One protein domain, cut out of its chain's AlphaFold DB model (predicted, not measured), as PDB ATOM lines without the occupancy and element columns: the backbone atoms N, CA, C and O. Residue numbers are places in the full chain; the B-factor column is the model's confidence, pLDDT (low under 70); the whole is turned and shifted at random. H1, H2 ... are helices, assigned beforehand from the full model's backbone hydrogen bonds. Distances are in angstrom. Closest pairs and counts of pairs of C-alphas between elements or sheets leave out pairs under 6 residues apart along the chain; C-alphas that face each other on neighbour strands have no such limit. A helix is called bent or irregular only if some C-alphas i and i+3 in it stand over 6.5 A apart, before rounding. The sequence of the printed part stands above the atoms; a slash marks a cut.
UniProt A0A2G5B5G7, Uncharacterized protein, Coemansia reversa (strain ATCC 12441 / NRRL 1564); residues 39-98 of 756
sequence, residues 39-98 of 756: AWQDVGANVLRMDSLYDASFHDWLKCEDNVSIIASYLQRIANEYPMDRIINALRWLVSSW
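Overview. This is residues 39 to 98 of the 756 residues of an uncharacterized protein of Coemansia reversa (strain ATCC 12441 / NRRL 1564) (UniProt A0A2G5B5G7). What does this model look like at first sight? Four helices follow one another round a small ring: H1 and short H2 fold into a helical hairpin on one side, and on the other H3 is followed by H4, which folds back near it and meets the first residues of H1, 43 to 44. The contacts between the helices are few, and H3 touches no other helix. How large and of what class is it? The printed part has 60 residues with four named helices, in the order H1, H2, H3, H4, and no named strand, and its class is all helix. It is compact, with a radius of gyration of the C-alphas of 11.5 A, and spans 30 by 28 by 20 A.

Along the chain. Where does the first helix begin, and what follows it? H1, residues 43 to 54, begins with C-alpha 43 at (-18.167, 32.557, -0.807) and is 16.4 A long. H2, residues 58 to 63, is 8.3 A long. Where are the last two helices? H3, residues 65 to 78, is the longest at 19.4 A, and it is irregular: C-alphas 66 and 69 are 7.5 A apart. H4, residues 84 to 95, is 16.1 A long and ends with C-alpha 95 at (-26.538, 25.596, 4.685).

Arrangement. How do H1 and H2 stand? They touch and form a helical hairpin, opposite ways at a steep tilt of 41 degrees; their closest C-alphas, those of Val 47 and His 59, are 5.9 A apart. What is beside H3? H2 and H3 are close but not clearly touching, their closest C-alphas being those of Leu 62 and Ile 71 at 7.1 A. H3 and H4 are near each other, with 7 pairs of C-alphas within 10 A, while H1 and H3 are apart. What does H4 meet? Its residues 89 to 93 touch residues 43 to 44 of H1, the closest C-alphas being those of Val 43 and Ala 90 at 6.4 A, and the lines are only just about perpendicular at 72 degrees. H2 and H4 are close but not clearly touching, with the C-alphas of Lys 63 and Leu 94 closest at 6.6 A. Are the helix backbones complete? In H1, H2 and H4 every O i to N i+4 pair is within hydrogen-bond range; in H3 it is 6 of 10.

Size, cuts and confidence. How far does it reach? The two C-alphas farthest apart, those of Asp 55 and Met 84, are 30.7 A apart. Is it continuous and confident? The printed part has no cut, and the links H1 to H2, H2 to H3 and H3 to H4 are tight. The mean pLDDT of the printed part is 96.2, and no printed residue is under 70.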
ATOM      1  N   ALA A  39     -14.428  34.409  -9.315       83.75
ATOM      2  CA  ALA A  39     -14.307  34.837  -7.915       83.75
ATOM      3  C   ALA A  39     -15.567  34.732  -7.023       83.75
ATOM      4  O   ALA A  39     -15.447  34.839  -5.808       83.75
ATOM      5  N   TRP A  40     -16.766  34.508  -7.576       89.62
ATOM      6  CA  TRP A  40     -17.993  34.270  -6.801       89.62
ATOM      7  C   TRP A  40     -18.113  32.841  -6.234       89.62
ATOM      8  O   TRP A  40     -19.030  32.579  -5.454       89.62
ATOM      9  N   GLN A  41     -17.228  31.911  -6.617       94.12
ATOM     10  CA  GLN A  41     -17.265  30.525  -6.137       94.12
ATOM     11  C   GLN A  41     -16.847  30.388  -4.664       94.12
ATOM     12  O   GLN A  41     -17.548  29.725  -3.899       94.12
ATOM     13  N   ASP A  42     -15.763  31.040  -4.233       94.75
ATOM     14  CA  ASP A  42     -15.320  30.992  -2.833       94.75
ATOM     15  C   ASP A  42     -16.049  32.035  -1.971       94.75
ATOM     16  O   ASP A  42     -15.524  33.084  -1.585       94.75
ATOM     17  N   VAL A  43     -17.314  31.737  -1.679       96.25
ATOM     18  CA  VAL A  43     -18.167  32.557  -0.807       96.25
ATOM     19  C   VAL A  43     -17.570  32.665   0.602       96.25
ATOM     20  O   VAL A  43     -17.668  33.724   1.217       96.25
ATOM     21  N   GLY A  44     -16.894  31.620   1.092       96.38
ATOM     22  CA  GLY A  44     -16.297  31.596   2.428       96.38
ATOM     23  C   GLY A  44     -15.151  32.591   2.576       96.38
ATOM     24  O   GLY A  44     -15.214  33.470   3.438       96.38
ATOM     25  N   ALA A  45     -14.138  32.513   1.711       96.19
ATOM     26  CA  ALA A  45     -13.018  33.451   1.747       96.19
ATOM     27  C   ALA A  45     -13.450  34.888   1.413       96.19
ATOM     28  O   ALA A  45     -12.866  35.834   1.937       96.19
ATOM     29  N   ASN A  46     -14.480  35.077   0.580       95.88
ATOM     30  CA  ASN A  46     -15.027  36.406   0.304       95.88
ATOM     31  C   ASN A  46     -15.713  37.026   1.533       95.88
ATOM     32  O   ASN A  46     -15.449  38.191   1.832       95.88
ATOM     33  N   VAL A  47     -16.532  36.266   2.270       96.81
ATOM     34  CA  VAL A  47     -17.178  36.752   3.505       96.81
ATOM     35  C   VAL A  47     -16.139  37.011   4.601       96.81
ATOM     36  O   VAL A  47     -16.141  38.089   5.183       96.81
ATOM     37  N   LEU A  48     -15.173  36.108   4.808       97.00
ATOM     38  CA  LEU A  48     -14.082  36.326   5.774       97.00
ATOM     39  C   LEU A  48     -13.192  37.530   5.404       97.00
ATOM     40  O   LEU A  48     -12.671  38.222   6.283       97.00
ATOM     41  N   ARG A  49     -13.039  37.832   4.105       95.81
ATOM     42  CA  ARG A  49     -12.373  39.060   3.644       95.81
ATOM     43  C   ARG A  49     -13.214  40.302   3.941       95.81
ATOM     44  O   ARG A  49     -12.635  41.307   4.332       95.81
ATOM     45  N   MET A  50     -14.541  40.250   3.793       95.88
ATOM     46  CA  MET A  50     -15.429  41.350   4.201       95.88
ATOM     47  C   MET A  50     -15.351  41.605   5.711       95.88
ATOM     48  O   MET A  50     -15.177  42.755   6.106       95.88
ATOM     49  N   ASP A  51     -15.394  40.558   6.531       97.94
ATOM     50  CA  ASP A  51     -15.227  40.644   7.991       97.94
ATOM     51  C   ASP A  51     -13.921  41.361   8.358       97.94
ATOM     52  O   ASP A  51     -13.926  42.352   9.090       97.94
ATOM     53  N   SER A  52     -12.818  40.947   7.725       97.38
ATOM     54  CA  SER A  52     -11.484  41.546   7.895       97.38
ATOM     55  C   SER A  52     -11.367  42.998   7.397       97.38
ATOM     56  O   SER A  52     -10.464  43.715   7.820       97.38
ATOM     57  N   LEU A  53     -12.224  43.428   6.464       96.81
ATOM     58  CA  LEU A  53     -12.197  44.769   5.857       96.81
ATOM     59  C   LEU A  53     -13.087  45.783   6.583       96.81
ATOM     60  O   LEU A  53     -12.830  46.985   6.488       96.81
ATOM     61  N   TYR A  54     -14.133  45.313   7.262       97.38
ATOM     62  CA  TYR A  54     -15.142  46.150   7.914       97.38
ATOM     63  C   TYR A  54     -15.157  46.024   9.448       97.38
ATOM     64  O   TYR A  54     -16.005  46.651  10.076       97.38
ATOM     65  N   ASP A  55     -14.231  45.248  10.029       97.38
ATOM     66  CA  ASP A  55     -14.171  44.899  11.462       97.38
ATOM     67  C   ASP A  55     -15.518  44.338  11.960       97.38
ATOM     68  O   ASP A  55     -16.152  44.828  12.896       97.38
ATOM     69  N   ALA A  56     -16.009  43.340  11.218       97.75
ATOM     70  CA  ALA A  56     -17.362  42.804  11.316       97.75
ATOM     71  C   ALA A  56     -17.366  41.270  11.416       97.75
ATOM     72  O   ALA A  56     -16.365  40.611  11.152       97.75
ATOM     73  N   SER A  57     -18.513  40.700  11.786       97.44
ATOM     74  CA  SER A  57     -18.728  39.254  11.941       97.44
ATOM     75  C   SER A  57     -19.867  38.741  11.048       97.44
ATOM     76  O   SER A  57     -20.750  37.999  11.489       97.44
ATOM     77  N   PHE A  58     -19.871  39.140   9.771       97.81
ATOM     78  CA  PHE A  58     -20.839  38.658   8.785       97.81
ATOM     79  C   PHE A  58     -20.762  37.138   8.614       97.81
ATOM     80  O   PHE A  58     -21.814  36.533   8.418       97.81
ATOM     81  N   HIS A  59     -19.586  36.504   8.729       97.88
ATOM     82  CA  HIS A  59     -19.469  35.041   8.703       97.88
ATOM     83  C   HIS A  59     -20.358  34.387   9.766       97.88
ATOM     84  O   HIS A  59     -21.242  33.595   9.438       97.88
ATOM     85  N   ASP A  60     -20.164  34.757  11.032       98.06
ATOM     86  CA  ASP A  60     -20.859  34.136  12.160       98.06
ATOM     87  C   ASP A  60     -22.334  34.551  12.212       98.06
ATOM     88  O   ASP A  60     -23.202  33.726  12.510       98.06
ATOM     89  N   TRP A  61     -22.651  35.794  11.830       98.06
ATOM     90  CA  TRP A  61     -24.034  36.252  11.699       98.06
ATOM     91  C   TRP A  61     -24.793  35.497  10.598       98.06
ATOM     92  O   TRP A  61     -25.925  35.069  10.832       98.06
ATOM     93  N   LEU A  62     -24.175  35.274   9.430       98.06
ATOM     94  CA  LEU A  62     -24.749  34.464   8.349       98.06
ATOM     95  C   LEU A  62     -24.828  32.981   8.725       98.06
ATOM     96  O   LEU A  62     -25.738  32.291   8.274       98.06
ATOM     97  N   LYS A  63     -23.892  32.471   9.531       97.69
ATOM     98  CA  LYS A  63     -23.866  31.062   9.945       97.69
ATOM     99  C   LYS A  63     -24.826  30.734  11.084       97.69
ATOM    100  O   LYS A  63     -25.258  29.583  11.167       97.69
ATOM    101  N   CYS A  64     -25.192  31.706  11.915       98.00
ATOM    102  CA  CYS A  64     -26.163  31.527  12.987       98.00
ATOM    103  C   CYS A  64     -27.567  31.217  12.434       98.00
ATOM    104  O   CYS A  64     -28.171  32.023  11.726       98.00
ATOM    105  N   GLU A  65     -28.112  30.053  12.792       97.94
ATOM    106  CA  GLU A  65     -29.435  29.628  12.328       97.94
ATOM    107  C   GLU A  65     -30.588  30.496  12.840       97.94
ATOM    108  O   GLU A  65     -31.610  30.587  12.165       97.94
ATOM    109  N   ASP A  66     -30.456  31.153  13.992       98.06
ATOM    110  CA  ASP A  66     -31.536  31.992  14.535       98.06
ATOM    111  C   ASP A  66     -31.819  33.212  13.635       98.06
ATOM    112  O   ASP A  66     -32.938  33.725  13.595       98.06
ATOM    113  N   ASN A  67     -30.839  33.608  12.812       98.31
ATOM    114  CA  ASN A  67     -30.982  34.643  11.788       98.31
ATOM    115  C   ASN A  67     -31.641  34.136  10.486       98.31
ATOM    116  O   ASN A  67     -31.841  34.936   9.568       98.31
ATOM    117  N   VAL A  68     -31.990  32.844  10.359       98.00
ATOM    118  CA  VAL A  68     -32.427  32.236   9.081       98.00
ATOM    119  C   VAL A  68     -33.612  32.955   8.435       98.00
ATOM    120  O   VAL A  68     -33.635  33.112   7.218       98.00
ATOM    121  N   SER A  69     -34.576  33.436   9.223       97.00
ATOM    122  CA  SER A  69     -35.742  34.185   8.729       97.00
ATOM    123  C   SER A  69     -35.348  35.532   8.113       97.00
ATOM    124  O   SER A  69     -35.844  35.900   7.045       97.00
ATOM    125  N   ILE A  70     -34.408  36.235   8.748       97.31
ATOM    126  CA  ILE A  70     -33.862  37.513   8.288       97.31
ATOM    127  C   ILE A  70     -33.071  37.277   6.997       97.31
ATOM    128  O   ILE A  70     -33.400  37.847   5.955       97.31
ATOM    129  N   ILE A  71     -32.087  36.372   7.039       97.56
ATOM    130  CA  ILE A  71     -31.221  36.009   5.906       97.56
ATOM    131  C   ILE A  71     -32.060  35.593   4.689       97.56
ATOM    132  O   ILE A  71     -31.823  36.062   3.573       97.56
ATOM    133  N   ALA A  72     -33.093  34.775   4.900       97.12
ATOM    134  CA  ALA A  72     -33.981  34.316   3.842       97.12
ATOM    135  C   ALA A  72     -34.799  35.454   3.197       97.12
ATOM    136  O   ALA A  72     -34.988  35.440   1.982       97.12
ATOM    137  N   SER A  73     -35.218  36.472   3.960       95.50
ATOM    138  CA  SER A  73     -35.922  37.656   3.432       95.50
ATOM    139  C   SER A  73     -35.019  38.580   2.594       95.50
ATOM    140  O   SER A  73     -35.466  39.184   1.611       95.50
ATOM    141  N   TYR A  74     -33.725  38.674   2.923       95.75
ATOM    142  CA  TYR A  74     -32.748  39.348   2.056       95.75
ATOM    143  C   TYR A  74     -32.485  38.540   0.779       95.75
ATOM    144  O   TYR A  74     -32.570  39.089  -0.323       95.75
ATOM    145  N   LEU A  75     -32.236  37.233   0.906       96.12
ATOM    146  CA  LEU A  75     -31.919  36.371  -0.234       96.12
ATOM    147  C   LEU A  75     -33.103  36.136  -1.182       96.12
ATOM    148  O   LEU A  75     -32.869  35.951  -2.369       96.12
ATOM    149  N   GLN A  76     -34.355  36.194  -0.716       95.31
ATOM    150  CA  GLN A  76     -35.545  36.077  -1.573       95.31
ATOM    151  C   GLN A  76     -35.579  37.137  -2.683       95.31
ATOM    152  O   GLN A  76     -35.892  36.820  -3.829       95.31
ATOM    153  N   ARG A  77     -35.199  38.383  -2.368       91.75
ATOM    154  CA  ARG A  77     -35.116  39.467  -3.360       91.75
ATOM    155  C   ARG A  77     -34.002  39.190  -4.375       91.75
ATOM    156  O   ARG A  77     -34.255  39.103  -5.573       91.75
ATOM    157  N   ILE A  78     -32.802  38.926  -3.861       92.62
ATOM    158  CA  ILE A  78     -31.578  38.688  -4.641       92.62
ATOM    159  C   ILE A  78     -31.703  37.436  -5.535       92.62
ATOM    160  O   ILE A  78     -31.239  37.424  -6.673       92.62
ATOM    161  N   ALA A  79     -32.392  36.379  -5.099       94.31
ATOM    162  CA  ALA A  79     -32.530  35.129  -5.856       94.31
ATOM    163  C   ALA A  79     -33.376  35.227  -7.146       94.31
ATOM    164  O   ALA A  79     -33.502  34.245  -7.887       94.31
ATOM    165  N   ASN A  80     -33.953  36.393  -7.437       90.50
ATOM    166  CA  ASN A  80     -34.602  36.684  -8.717       90.50
ATOM    167  C   ASN A  80     -33.732  37.536  -9.660       90.50
ATOM    168  O   ASN A  80     -34.026  37.594 -10.851       90.50
ATOM    169  N   GLU A  81     -32.651  38.134  -9.157       93.31
ATOM    170  CA  GLU A  81     -31.709  38.968  -9.919       93.31
ATOM    171  C   GLU A  81     -30.492  38.167 -10.435       93.31
ATOM    172  O   GLU A  81     -29.888  38.533 -11.441       93.31
ATOM    173  N   TYR A  82     -30.128  37.062  -9.767       95.12
ATOM    174  CA  TYR A  82     -28.890  36.311 -10.028       95.12
ATOM    175  C   TYR A  82     -29.138  34.970 -10.751       95.12
ATOM    176  O   TYR A  82     -30.181  34.338 -10.562       95.12
ATOM    177  N   PRO A  83     -28.170  34.482 -11.558       94.94
ATOM    178  CA  PRO A  83     -28.260  33.172 -12.197       94.94
ATOM    179  C   PRO A  83     -28.262  32.035 -11.165       94.94
ATOM    180  O   PRO A  83     -27.645  32.126 -10.100       94.94
ATOM    181  N   MET A  84     -28.937  30.937 -11.519       94.94
ATOM    182  CA  MET A  84     -29.206  29.805 -10.626       94.94
ATOM    183  C   MET A  84     -27.944  29.244  -9.956       94.94
ATOM    184  O   MET A  84     -27.958  28.990  -8.756       94.94
ATOM    185  N   ASP A  85     -26.840  29.102 -10.688       95.88
ATOM    186  CA  ASP A  85     -25.616  28.478 -10.169       95.88
ATOM    187  C   ASP A  85     -24.949  29.303  -9.059       95.88
ATOM    188  O   ASP A  85     -24.426  28.737  -8.099       95.88
ATOM    189  N   ARG A  86     -25.049  30.641  -9.119       96.19
ATOM    190  CA  ARG A  86     -24.593  31.527  -8.030       96.19
ATOM    191  C   ARG A  86     -25.456  31.361  -6.780       96.19
ATOM    192  O   ARG A  86     -24.920  31.309  -5.676       96.19
ATOM    193  N   ILE A  87     -26.774  31.228  -6.954       96.44
ATOM    194  CA  ILE A  87     -27.732  31.008  -5.857       96.44
ATOM    195  C   ILE A  87     -27.490  29.638  -5.209       96.44
ATOM    196  O   ILE A  87     -27.391  29.548  -3.987       96.44
ATOM    197  N   ILE A  88     -27.318  28.583  -6.016       97.00
ATOM    198  CA  ILE A  88     -26.938  27.241  -5.549       97.00
ATOM    199  C   ILE A  88     -25.624  27.301  -4.769       97.00
ATOM    200  O   ILE A  88     -25.538  26.712  -3.696       97.00
ATOM    201  N   ASN A  89     -24.605  27.995  -5.282       97.06
ATOM    202  CA  ASN A  89     -23.296  28.053  -4.639       97.06
ATOM    203  C   ASN A  89     -23.338  28.790  -3.289       97.06
ATOM    204  O   ASN A  89     -22.864  28.259  -2.284       97.06
ATOM    205  N   ALA A  90     -23.984  29.959  -3.243       97.12
ATOM    206  CA  ALA A  90     -24.196  30.708  -2.006       97.12
ATOM    207  C   ALA A  90     -24.987  29.896  -0.968       97.12
ATOM    208  O   ALA A  90     -24.613  29.866   0.203       97.12
ATOM    209  N   LEU A  91     -26.036  29.179  -1.391       98.06
ATOM    210  CA  LEU A  91     -26.826  28.337  -0.491       98.06
ATOM    211  C   LEU A  91     -26.082  27.074  -0.046       98.06
ATOM    212  O   LEU A  91     -26.168  26.736   1.131       98.06
ATOM    213  N   ARG A  92     -25.310  26.410  -0.919       97.75
ATOM    214  CA  ARG A  92     -24.432  25.285  -0.537       97.75
ATOM    215  C   ARG A  92     -23.423  25.718   0.527       97.75
ATOM    216  O   ARG A  92     -23.281  25.021   1.530       97.75
ATOM    217  N   TRP A  93     -22.773  26.872   0.354       97.81
ATOM    218  CA  TRP A  93     -21.892  27.430   1.385       97.81
ATOM    219  C   TRP A  93     -22.655  27.697   2.687       97.81
ATOM    220  O   TRP A  93     -22.228  27.235   3.747       97.81
ATOM    221  N   LEU A  94     -23.796  28.385   2.613       98.06
ATOM    222  CA  LEU A  94     -24.579  28.807   3.773       98.06
ATOM    223  C   LEU A  94     -25.088  27.612   4.598       98.06
ATOM    224  O   LEU A  94     -24.721  27.486   5.767       98.06
ATOM    225  N   VAL A  95     -25.839  26.692   3.981       98.00
ATOM    226  CA  VAL A  95     -26.538  25.596   4.685       98.00
ATOM    227  C   VAL A  95     -25.659  24.379   5.001       98.00
ATOM    228  O   VAL A  95     -26.132  23.439   5.633       98.00
ATOM    229  N   SER A  96     -24.382  24.379   4.599       96.88
ATOM    230  CA  SER A  96     -23.421  23.278   4.833       96.88
ATOM    231  C   SER A  96     -23.294  22.818   6.293       96.88
ATOM    232  O   SER A  96     -22.879  21.691   6.547       96.88
ATOM    233  N   SER A  97     -23.658  23.680   7.244       96.00
ATOM    234  CA  SER A  97     -23.617  23.445   8.689       96.00
ATOM    235  C   SER A  97     -24.989  23.593   9.364       96.00
ATOM    236  O   SER A  97     -25.041  23.759  10.580       96.00
ATOM    237  N   TRP A  98     -26.085  23.592   8.599       98.31
ATOM    238  CA  TRP A  98     -27.446  23.823   9.100       98.31
ATOM    239  C   TRP A  98     -28.285  22.545   9.166       98.31
ATOM    240  O   TRP A  98     -28.140  21.633   8.346       98.31
TER     241      TRP A  98